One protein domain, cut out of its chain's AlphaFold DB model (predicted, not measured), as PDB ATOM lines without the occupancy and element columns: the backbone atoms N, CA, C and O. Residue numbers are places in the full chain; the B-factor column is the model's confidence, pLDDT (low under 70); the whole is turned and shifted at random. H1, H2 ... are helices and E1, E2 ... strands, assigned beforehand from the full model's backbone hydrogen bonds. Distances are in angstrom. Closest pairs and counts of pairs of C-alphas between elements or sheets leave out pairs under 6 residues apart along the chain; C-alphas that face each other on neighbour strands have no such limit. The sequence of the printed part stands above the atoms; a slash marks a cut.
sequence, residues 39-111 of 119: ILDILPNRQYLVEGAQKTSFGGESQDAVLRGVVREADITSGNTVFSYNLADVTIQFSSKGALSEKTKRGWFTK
ATOM      1  N   ILE A  39     146.235 117.525 204.989       96.12
ATOM      2  CA  ILE A  39     146.117 118.052 203.629       96.12
ATOM      3  C   ILE A  39     147.426 117.734 202.902       96.12
ATOM      4  O   ILE A  39     148.505 118.070 203.386       96.12
ATOM      5  N   LEU A  40     147.321 117.030 201.780       95.56
ATOM      6  CA  LEU A  40     148.436 116.707 200.898       95.56
ATOM      7  C   LEU A  40     148.627 117.800 199.843       95.56
ATOM      8  O   LEU A  40     149.762 118.183 199.579       95.56
ATOM      9  N   ASP A  41     147.525 118.287 199.267       95.88
ATOM     10  CA  ASP A  41     147.541 119.303 198.214       95.88
ATOM     11  C   ASP A  41     146.226 120.101 198.157       95.88
ATOM     12  O   ASP A  41     145.184 119.654 198.655       95.88
ATOM     13  N   ILE A  42     146.276 121.276 197.529       96.12
ATOM     14  CA  ILE A  42     145.126 122.133 197.240       96.12
ATOM     15  C   ILE A  42     144.869 122.090 195.732       96.12
ATOM     16  O   ILE A  42     145.647 122.597 194.928       96.12
ATOM     17  N   LEU A  43     143.743 121.502 195.347       95.00
ATOM     18  CA  LEU A  43     143.335 121.369 193.956       95.00
ATOM     19  C   LEU A  43     142.926 122.734 193.359       95.00
ATOM     20  O   LEU A  43     142.446 123.610 194.086       95.00
ATOM     21  N   PRO A  44     143.015 122.920 192.023       94.50
ATOM     22  CA  PRO A  44     142.693 124.193 191.358       94.50
ATOM     23  C   PRO A  44     141.267 124.713 191.605       94.50
ATOM     24  O   PRO A  44     140.998 125.903 191.484       94.50
ATOM     25  N   ASN A  45     140.345 123.822 191.966       93.69
ATOM     26  CA  ASN A  45     138.954 124.122 192.306       93.69
ATOM     27  C   ASN A  45     138.742 124.463 193.799       93.69
ATOM     28  O   ASN A  45     137.600 124.455 194.261       93.69
ATOM     29  N   ARG A  46     139.817 124.747 194.555       93.12
ATOM     30  CA  ARG A  46     139.810 125.004 196.011       93.12
ATOM     31  C   ARG A  46     139.278 123.839 196.849       93.12
ATOM     32  O   ARG A  46     138.668 124.032 197.899       93.12
ATOM     33  N   GLN A  47     139.510 122.621 196.380       95.88
ATOM     34  CA  GLN A  47     139.307 121.420 197.178       95.88
ATOM     35  C   GLN A  47     140.636 120.947 197.757       95.88
ATOM     36  O   GLN A  47     141.699 121.209 197.202       95.88
ATOM     37  N   TYR A  48     140.576 120.234 198.870       96.69
ATOM     38  CA  TYR A  48     141.750 119.727 199.557       96.69
ATOM     39  C   TYR A  48     141.859 118.229 199.336       96.69
ATOM     40  O   TYR A  48     140.954 117.473 199.696       96.69
ATOM     41  N   LEU A  49     142.977 117.800 198.761       96.56
ATOM     42  CA  LEU A  49     143.353 116.397 198.746       96.56
ATOM     43  C   LEU A  49     143.874 116.048 200.138       96.56
ATOM     44  O   LEU A  49     144.852 116.635 200.600       96.56
ATOM     45  N   VAL A  50     143.219 115.111 200.816       96.69
ATOM     46  CA  VAL A  50     143.568 114.689 202.174       96.69
ATOM     47  C   VAL A  50     144.017 113.238 202.197       96.69
ATOM     48  O   VAL A  50     143.472 112.382 201.498       96.69
ATOM     49  N   GLU A  51     145.010 112.958 203.034       96.25
ATOM     50  CA  GLU A  51     145.520 111.612 203.262       96.25
ATOM     51  C   GLU A  51     145.828 111.403 204.745       96.25
ATOM     52  O   GLU A  51     146.390 112.274 205.411       96.25
ATOM     53  N   GLY A  52     145.473 110.238 205.276       95.06
ATOM     54  CA  GLY A  52     145.799 109.835 206.638       95.06
ATOM     55  C   GLY A  52     146.117 108.352 206.703       95.06
ATOM     56  O   GLY A  52     145.505 107.546 206.007       95.06
ATOM     57  N   ALA A  53     147.075 107.995 207.553       93.38
ATOM     58  CA  ALA A  53     147.416 106.611 207.835       93.38
ATOM     59  C   ALA A  53     147.462 106.407 209.349       93.38
ATOM     60  O   ALA A  53     148.146 107.144 210.059       93.38
ATOM     61  N   GLN A  54     146.753 105.395 209.834       91.31
ATOM     62  CA  GLN A  54     146.760 104.986 211.230       91.31
ATOM     63  C   GLN A  54     147.204 103.537 211.317       91.31
ATOM     64  O   GLN A  54     146.605 102.652 210.711       91.31
ATOM     65  N   LYS A  55     148.258 103.312 212.096       90.44
ATOM     66  CA  LYS A  55     148.759 101.981 212.417       90.44
ATOM     67  C   LYS A  55     148.451 101.694 213.873       90.44
ATOM     68  O   LYS A  55     148.892 102.435 214.750       90.44
ATOM     69  N   THR A  56     147.707 100.631 214.124       88.12
ATOM     70  CA  THR A  56     147.353 100.183 215.469       88.12
ATOM     71  C   THR A  56     147.907  98.782 215.663       88.12
ATOM     72  O   THR A  56     147.662  97.906 214.839       88.12
ATOM     73  N   SER A  57     148.648  98.552 216.744       86.62
ATOM     74  CA  SER A  57     149.149  97.223 217.099       86.62
ATOM     75  C   SER A  57     148.590  96.823 218.456       86.62
ATOM     76  O   SER A  57     148.829  97.514 219.446       86.62
ATOM     77  N   PHE A  58     147.846  95.720 218.509       81.75
ATOM     78  CA  PHE A  58     147.245  95.201 219.734       81.75
ATOM     79  C   PHE A  58     147.338  93.674 219.763       81.75
ATOM     80  O   PHE A  58     146.959  93.006 218.808       81.75
ATOM     81  N   GLY A  59     147.856  93.107 220.858       77.50
ATOM     82  CA  GLY A  59     147.812  91.657 221.094       77.50
ATOM     83  C   GLY A  59     148.534  90.779 220.059       77.50
ATOM     84  O   GLY A  59     148.154  89.628 219.881       77.50
ATOM     85  N   GLY A  60     149.553  91.298 219.364       78.56
ATOM     86  CA  GLY A  60     150.257  90.572 218.296       78.56
ATOM     87  C   GLY A  60     149.591  90.673 216.918       78.56
ATOM     88  O   GLY A  60     150.055  90.051 215.964       78.56
ATOM     89  N   GLU A  61     148.534  91.475 216.802       78.19
ATOM     90  CA  GLU A  61     147.916  91.845 215.535       78.19
ATOM     91  C   GLU A  61     148.218  93.309 215.225       78.19
ATOM     92  O   GLU A  61     148.122  94.184 216.087       78.19
ATOM     93  N   SER A  62     148.601  93.581 213.982       86.50
ATOM     94  CA  SER A  62     148.806  94.930 213.464       86.50
ATOM     95  C   SER A  62     147.736  95.240 212.429       86.50
ATOM     96  O   SER A  62     147.503  94.459 211.506       86.50
ATOM     97  N   GLN A  63     147.084  96.382 212.586       87.94
ATOM     98  CA  GLN A  63     146.076  96.904 211.679       87.94
ATOM     99  C   GLN A  63     146.561  98.243 211.131       87.94
ATOM    100  O   GLN A  63     146.755  99.198 211.884       87.94
ATOM    101  N   ASP A  64     146.735  98.304 209.820       90.31
ATOM    102  CA  ASP A  64     147.062  99.512 209.081       90.31
ATOM    103  C   ASP A  64     145.794  99.987 208.357       90.31
ATOM    104  O   ASP A  64     145.219  99.256 207.551       90.31
ATOM    105  N   ALA A  65     145.354 101.211 208.637       91.44
ATOM    106  CA  ALA A  65     144.261 101.875 207.938       91.44
ATOM    107  C   ALA A  65     144.809 103.095 207.194       91.44
ATOM    108  O   ALA A  65     145.415 103.972 207.809       91.44
ATOM    109  N   VAL A  66     144.590 103.163 205.885       93.56
ATOM    110  CA  VAL A  66     144.970 104.308 205.049       93.56
ATOM    111  C   VAL A  66     143.719 104.864 204.396       93.56
ATOM    112  O   VAL A  66     142.959 104.122 203.778       93.56
ATOM    113  N   LEU A  67     143.513 106.169 204.520       94.75
ATOM    114  CA  LEU A  67     142.423 106.889 203.882       94.75
ATOM    115  C   LEU A  67     142.989 107.976 202.991       94.75
ATOM    116  O   LEU A  67     143.861 108.741 203.406       94.75
ATOM    117  N   ARG A  68     142.430 108.073 201.791       95.81
ATOM    118  CA  ARG A  68     142.659 109.178 200.870       95.81
ATOM    119  C   ARG A  68     141.329 109.649 200.315       95.81
ATOM    120  O   ARG A  68     140.462 108.824 200.039       95.81
ATOM    121  N   GLY A  69     141.175 110.950 200.137       95.81
ATOM    122  CA  GLY A  69     139.980 111.519 199.529       95.81
ATOM    123  C   GLY A  69     140.124 113.009 199.299       95.81
ATOM    124  O   GLY A  69     141.162 113.599 199.597       95.81
ATOM    125  N   VAL A  70     139.070 113.614 198.774       97.00
ATOM    126  CA  VAL A  70     139.012 115.048 198.499       97.00
ATOM    127  C   VAL A  70     137.902 115.672 199.335       97.00
ATOM    128  O   VAL A  70     136.813 115.115 199.447       97.00
ATOM    129  N   VAL A  71     138.163 116.828 199.938       96.75
ATOM    130  CA  VAL A  71     137.191 117.553 200.766       96.75
ATOM    131  C   VAL A  71     137.076 119.006 200.318       96.75
ATOM    132  O   VAL A  71     138.060 119.628 199.923       96.75
ATOM    133  N   ARG A  72     135.867 119.566 200.374       96.06
ATOM    134  CA  ARG A  72     135.637 120.995 200.132       96.06
ATOM    135  C   ARG A  72     135.833 121.778 201.423       96.06
ATOM    136  O   ARG A  72     135.462 121.313 202.494       96.06
ATOM    137  N   GLU A  73     136.321 123.008 201.311       93.00
ATOM    138  CA  GLU A  73     136.504 123.909 202.457       93.00
ATOM    139  C   GLU A  73     135.222 124.075 203.300       93.00
ATOM    140  O   GLU A  73     135.281 124.033 204.524       93.00
ATOM    141  N   ALA A  74     134.053 124.160 202.653       94.31
ATOM    142  CA  ALA A  74     132.756 124.320 203.316       94.31
ATOM    143  C   ALA A  74     132.299 123.105 204.150       94.31
ATOM    144  O   ALA A  74     131.425 123.249 205.002       94.31
ATOM    145  N   ASP A  75     132.867 121.919 203.910       95.56
ATOM    146  CA  ASP A  75     132.508 120.694 204.635       95.56
ATOM    147  C   ASP A  75     133.355 120.491 205.909       95.56
ATOM    148  O   ASP A  75     133.116 119.549 206.675       95.56
ATOM    149  N   ILE A  76     134.345 121.363 206.142       94.75
ATOM    150  CA  ILE A  76     135.180 121.363 207.344       94.75
ATOM    151  C   ILE A  76     134.449 122.126 208.449       94.75
ATOM    152  O   ILE A  76     134.201 123.326 208.359       94.75
ATOM    153  N   THR A  77     134.106 121.416 209.521       96.12
ATOM    154  CA  THR A  77     133.471 122.025 210.698       96.12
ATOM    155  C   THR A  77     134.449 122.924 211.463       96.12
ATOM    156  O   THR A  77     135.665 122.761 211.371       96.12
ATOM    157  N   SER A  78     133.930 123.813 212.317       95.00
ATOM    158  CA  SER A  78     134.749 124.674 213.190       95.00
ATOM    159  C   SER A  78     135.682 123.903 214.136       95.00
ATOM    160  O   SER A  78     136.646 124.468 214.644       95.00
ATOM    161  N   GLY A  79     135.421 122.612 214.360       95.62
ATOM    162  CA  GLY A  79     136.275 121.706 215.127       95.62
ATOM    163  C   GLY A  79     137.315 120.950 214.293       95.62
ATOM    164  O   GLY A  79     137.745 119.883 214.727       95.62
ATOM    165  N   ASN A  80     137.668 121.417 213.086       92.88
ATOM    166  CA  ASN A  80     138.597 120.746 212.158       92.88
ATOM    167  C   ASN A  80     138.230 119.277 211.881       92.88
ATOM    168  O   ASN A  80     139.090 118.413 211.718       92.88
ATOM    169  N   THR A  81     136.930 118.987 211.868       94.31
ATOM    170  CA  THR A  81     136.397 117.640 211.657       94.31
ATOM    171  C   THR A  81     135.582 117.613 210.377       94.31
ATOM    172  O   THR A  81     134.805 118.532 210.113       94.31
ATOM    173  N   VAL A  82     135.733 116.535 209.614       94.69
ATOM    174  CA  VAL A  82     134.971 116.277 208.394       94.69
ATOM    175  C   VAL A  82     134.270 114.937 208.552       94.69
ATOM    176  O   VAL A  82     134.884 113.952 208.967       94.69
ATOM    177  N   PHE A  83     132.977 114.889 208.244       93.56
ATOM    178  CA  PHE A  83     132.241 113.631 208.235       93.56
ATOM    179  C   PHE A  83     132.592 112.802 207.002       93.56
ATOM    180  O   PHE A  83     132.713 113.339 205.905       93.56
ATOM    181  N   SER A  84     132.683 111.478 207.157       90.25
ATOM    182  CA  SER A  84     133.091 110.573 206.074       90.25
ATOM    183  C   SER A  84     132.217 110.670 204.819       90.25
ATOM    184  O   SER A  84     132.720 110.468 203.722       90.25
ATOM    185  N   TYR A  85     130.928 111.004 204.964       92.56
ATOM    186  CA  TYR A  85     130.001 111.173 203.839       92.56
ATOM    187  C   TYR A  85     130.200 112.488 203.060       92.56
ATOM    188  O   TYR A  85     129.636 112.635 201.982       92.56
ATOM    189  N   ASN A  86     130.992 113.429 203.585       95.06
ATOM    190  CA  ASN A  86     131.332 114.685 202.912       95.06
ATOM    191  C   ASN A  86     132.648 114.609 202.120       95.06
ATOM    192  O   ASN A  86     133.027 115.587 201.479       95.06
ATOM    193  N   LEU A  87     133.373 113.488 202.174       94.62
ATOM    194  CA  LEU A  87     134.572 113.315 201.362       94.62
ATOM    195  C   LEU A  87     134.189 112.722 199.998       94.62
ATOM    196  O   LEU A  87     133.457 111.735 199.914       94.62
ATOM    197  N   ALA A  88     134.736 113.304 198.936       94.81
ATOM    198  CA  ALA A  88     134.652 112.798 197.572       94.81
ATOM    199  C   ALA A  88     135.807 111.828 197.268       94.81
ATOM    200  O   ALA A  88     136.884 111.925 197.866       94.81
ATOM    201  N   ASP A  89     135.570 110.895 196.338       93.00
ATOM    202  CA  ASP A  89     136.552 109.923 195.827       93.00
ATOM    203  C   ASP A  89     137.342 109.194 196.926       93.00
ATOM    204  O   ASP A  89     138.554 108.966 196.838       93.00
ATOM    205  N   VAL A  90     136.640 108.837 198.005       93.06
ATOM    206  CA  VAL A  90     137.253 108.227 199.182       93.06
ATOM    207  C   VAL A  90     137.723 106.820 198.867       93.06
ATOM    208  O   VAL A  90     136.941 105.939 198.516       93.06
ATOM    209  N   THR A  91     139.007 106.585 199.097       92.94
ATOM    210  CA  THR A  91     139.597 105.252 199.132       92.94
ATOM    211  C   THR A  91     140.030 104.952 200.556       92.94
ATOM    212  O   THR A  91     140.845 105.682 201.120       92.94
ATOM    213  N   ILE A  92     139.507 103.864 201.125       91.00
ATOM    214  CA  ILE A  92     139.914 103.373 202.442       91.00
ATOM    215  C   ILE A  92     140.503 101.982 202.274       91.00
ATOM    216  O   ILE A  92     139.856 101.081 201.744       91.00
ATOM    217  N   GLN A  93     141.742 101.819 202.715       90.50
ATOM    218  CA  GLN A  93     142.456 100.553 202.692       90.50
ATOM    219  C   GLN A  93     142.673 100.100 204.127       90.50
ATOM    220  O   GLN A  93     143.296 100.809 204.914       90.50
ATOM    221  N   PHE A  94     142.169  98.912 204.449       88.31
ATOM    222  CA  PHE A  94     142.415  98.242 205.719       88.31
ATOM    223  C   PHE A  94     143.302  97.025 205.465       88.31
ATOM    224  O   PHE A  94     142.948  96.141 204.687       88.31
ATOM    225  N   SER A  95     144.463  96.979 206.111       86.94
ATOM    226  CA  SER A  95     145.371  95.837 206.084       86.94
ATOM    227  C   SER A  95     145.553  95.319 207.502       86.94
ATOM    228  O   SER A  95     146.057  96.026 208.368       86.94
ATOM    229  N   SER A  96     145.137  94.082 207.752       80.81
ATOM    230  CA  SER A  96     145.352  93.386 209.019       80.81
ATOM    231  C   SER A  96     146.424  92.309 208.849       80.81
ATOM    232  O   SER A  96     146.427  91.541 207.885       80.81
ATOM    233  N   LYS A  97     147.373  92.259 209.784       79.19
ATOM    234  CA  LYS A  97     148.462  91.277 209.844       79.19
ATOM    235  C   LYS A  97     148.456  90.651 211.240       79.19
ATOM    236  O   LYS A  97     148.576  91.379 212.219       79.19
ATOM    237  N   GLY A  98     148.294  89.329 211.352       69.69
ATOM    238  CA  GLY A  98     148.201  88.658 212.657       69.69
ATOM    239  C   GLY A  98     148.072  87.128 212.608       69.69
ATOM    240  O   GLY A  98     147.794  86.538 211.560       69.69
ATOM    241  N   ALA A  99     148.253  86.492 213.772       54.50
ATOM    242  CA  ALA A  99     148.303  85.034 213.966       54.50
ATOM    243  C   ALA A  99     146.960  84.302 213.730       54.50
ATOM    244  O   ALA A  99     146.944  83.086 213.517       54.50
ATOM    245  N   LEU A 100     145.820  85.008 213.710       54.53
ATOM    246  CA  LEU A 100     144.522  84.418 213.343       54.53
ATOM    247  C   LEU A 100     144.502  83.889 211.898       54.53
ATOM    248  O   LEU A 100     143.863  82.869 211.632       54.53
ATOM    249  N   SER A 101     145.266  84.502 210.983       55.94
ATOM    250  CA  SER A 101     145.400  84.010 209.605       55.94
ATOM    251  C   SER A 101     146.006  82.598 209.556       55.94
ATOM    252  O   SER A 101     145.581  81.764 208.754       55.94
ATOM    253  N   GLU A 102     146.933  82.272 210.466       56.44
ATOM    254  CA  GLU A 102     147.528  80.933 210.548       56.44
ATOM    255  C   GLU A 102     146.542  79.881 211.067       56.44
ATOM    256  O   GLU A 102     146.535  78.753 210.569       56.44
ATOM    257  N   LYS A 103     145.651  80.230 212.007       56.31
ATOM    258  CA  LYS A 103     144.607  79.306 212.492       56.31
ATOM    259  C   LYS A 103     143.575  78.992 211.410       56.31
ATOM    260  O   LYS A 103     143.245  77.821 211.213       56.31
ATOM    261  N   THR A 104     143.129  80.002 210.659       58.31
ATOM    262  CA  THR A 104     142.264  79.798 209.484       58.31
ATOM    263  C   THR A 104     142.981  78.964 208.425       58.31
ATOM    264  O   THR A 104     142.362  78.087 207.816       58.31
ATOM    265  N   LYS A 105     144.302  79.156 208.259       59.44
ATOM    266  CA  LYS A 105     145.096  78.303 207.373       59.44
ATOM    267  C   LYS A 105     145.115  76.838 207.811       59.44
ATOM    268  O   LYS A 105     144.922  75.931 207.007       59.44
ATOM    269  N   ARG A 106     145.288  76.598 209.107       60.50
ATOM    270  CA  ARG A 106     145.284  75.248 209.676       60.50
ATOM    271  C   ARG A 106     143.943  74.540 209.464       60.50
ATOM    272  O   ARG A 106     143.947  73.372 209.103       60.50
ATOM    273  N   GLY A 107     142.824  75.255 209.601       69.06
ATOM    274  CA  GLY A 107     141.480  74.702 209.406       69.06
ATOM    275  C   GLY A 107     141.157  74.274 207.966       69.06
ATOM    276  O   GLY A 107     140.419  73.307 207.779       69.06
ATOM    277  N   TRP A 108     141.696  74.942 206.937       72.69
ATOM    278  CA  TRP A 108     141.562  74.437 205.561       72.69
ATOM    279  C   TRP A 108     142.541  73.302 205.268       72.69
ATOM    280  O   TRP A 108     142.178  72.391 204.533       72.69
ATOM    281  N   PHE A 109     143.742  73.315 205.858       70.56
ATOM    282  CA  PHE A 109     144.700  72.218 205.715       70.56
ATOM    283  C   PHE A 109     144.167  70.918 206.318       70.56
ATOM    284  O   PHE A 109     144.254  69.881 205.670       70.56
ATOM    285  N   THR A 110     143.567  70.962 207.513       71.62
ATOM    286  CA  THR A 110     142.943  69.778 208.125       71.62
ATOM    287  C   THR A 110     141.768  69.280 207.287       71.62
ATOM    288  O   THR A 110     141.694  68.093 207.005       71.62
ATOM    289  N   LYS A 111     140.911  70.180 206.779       69.88
ATOM    290  CA  LYS A 111     139.818  69.807 205.859       69.88
ATOM    291  C   LYS A 111     140.318  69.224 204.534       69.88
ATOM    292  O   LYS A 111     139.686  68.327 203.988       69.88
TER     293      LYS A 111
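What this domain is: This is residues 39 to 111 of the 119 residues of an uncharacterized protein of Verrucomicrobiales bacterium (UniProt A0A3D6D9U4). This is a long, narrow, twisted ribbon of antiparallel strands, with E2, E3 and E4 side by side along it and short E1 beside the first part of E2 at one end. At that same end a long loop, residues 73 to 87, joins E3 to E4, while from the other end H1 runs on past the sheet, its residues 101 to 111 sticking out and adding to the length. The printed part has 73 residues with four named strands and one named helix, in the order E1, E2, E3, E4, H1; the sheet's order is also E1, E2, E3, E4, antiparallel throughout, and the class is mixed, helices and strands. The whole is extended, with a radius of gyration of the C-alphas of 18.0 A, and spans 56 by 22 by 19 A.

How they stand to each other: Begin at E1, residues 39 to 42, an edge strand of the sheet. Its neighbour is E2, residues 47 to 58, antiparallel at 170 degrees between their directions; E1 and E2 form a hairpin. Look at C-alphas 39 and 50, which face each other at 4.5 A, and at N 40 and O 49, within hydrogen-bond range at 2.8 A. On the other side of E2 comes E3, residues 61 to 72, antiparallel to it at 168 degrees and again in a hairpin. Here C-alphas 57 and 62 face each other at 4.3 A; N 48 and O 71 are within hydrogen-bond range at 2.8 A, and N 58 and O 61 at 2.9 A. The next strand is E4, residues 88 to 97, the other edge strand, which forms a hairpin with E3, antiparallel at 174 degrees. C-alphas 69 and 90 face each other at 4.3 A, and you will find N 62 and O 97 within hydrogen-bond range at 2.8 A. The four strands make a meander, each the antiparallel neighbour of the one before, and E1 and E4 are apart. The sheet is twisted, its C-alphas up to 5.7 A off the best plane. Last comes H1, residues 100 to 111, which is not on the sheet, with 1 pair of C-alphas within 10 A. H1 is apart from E1 and E2, and only just apart from E3, the closest C-alphas being 8.5 A from each other. In H1 every O i to N i+4 pair is within hydrogen-bond range.

Where its parts are: Find C-alpha 39 at (146.117, 118.052, 203.629); from there E1 runs to C-alpha 42, 7.6 A away. E2 starts at C-alpha 47, at (139.307, 121.420, 197.178), and covers 35.5 A to C-alpha 58. E3 goes from C-alpha 61 to C-alpha 72 over 35.2 A, and E4 from C-alpha 88 to C-alpha 97 over 28.4 A. H1 begins at C-alpha 100 and ends 17.1 A away at C-alpha 111, at (139.818, 69.807, 205.859).

The domain as a whole: The two C-alphas farthest apart are those of Pro 44 and Thr 110, 56.9 A. Without the residues that stand free, 101 to 111, the body of 62 residues spans 45 by 23 by 18 A. The printed part has no cut. The link from E3 to E4 is long, with 15 residues; the links from E1 to E2, from E2 to E3 and from E4 to H1 are tight. The mean pLDDT of the printed part is 86.5, and residues 98 to 107 and residue 111 are under 70, places where this predicted model has low confidence.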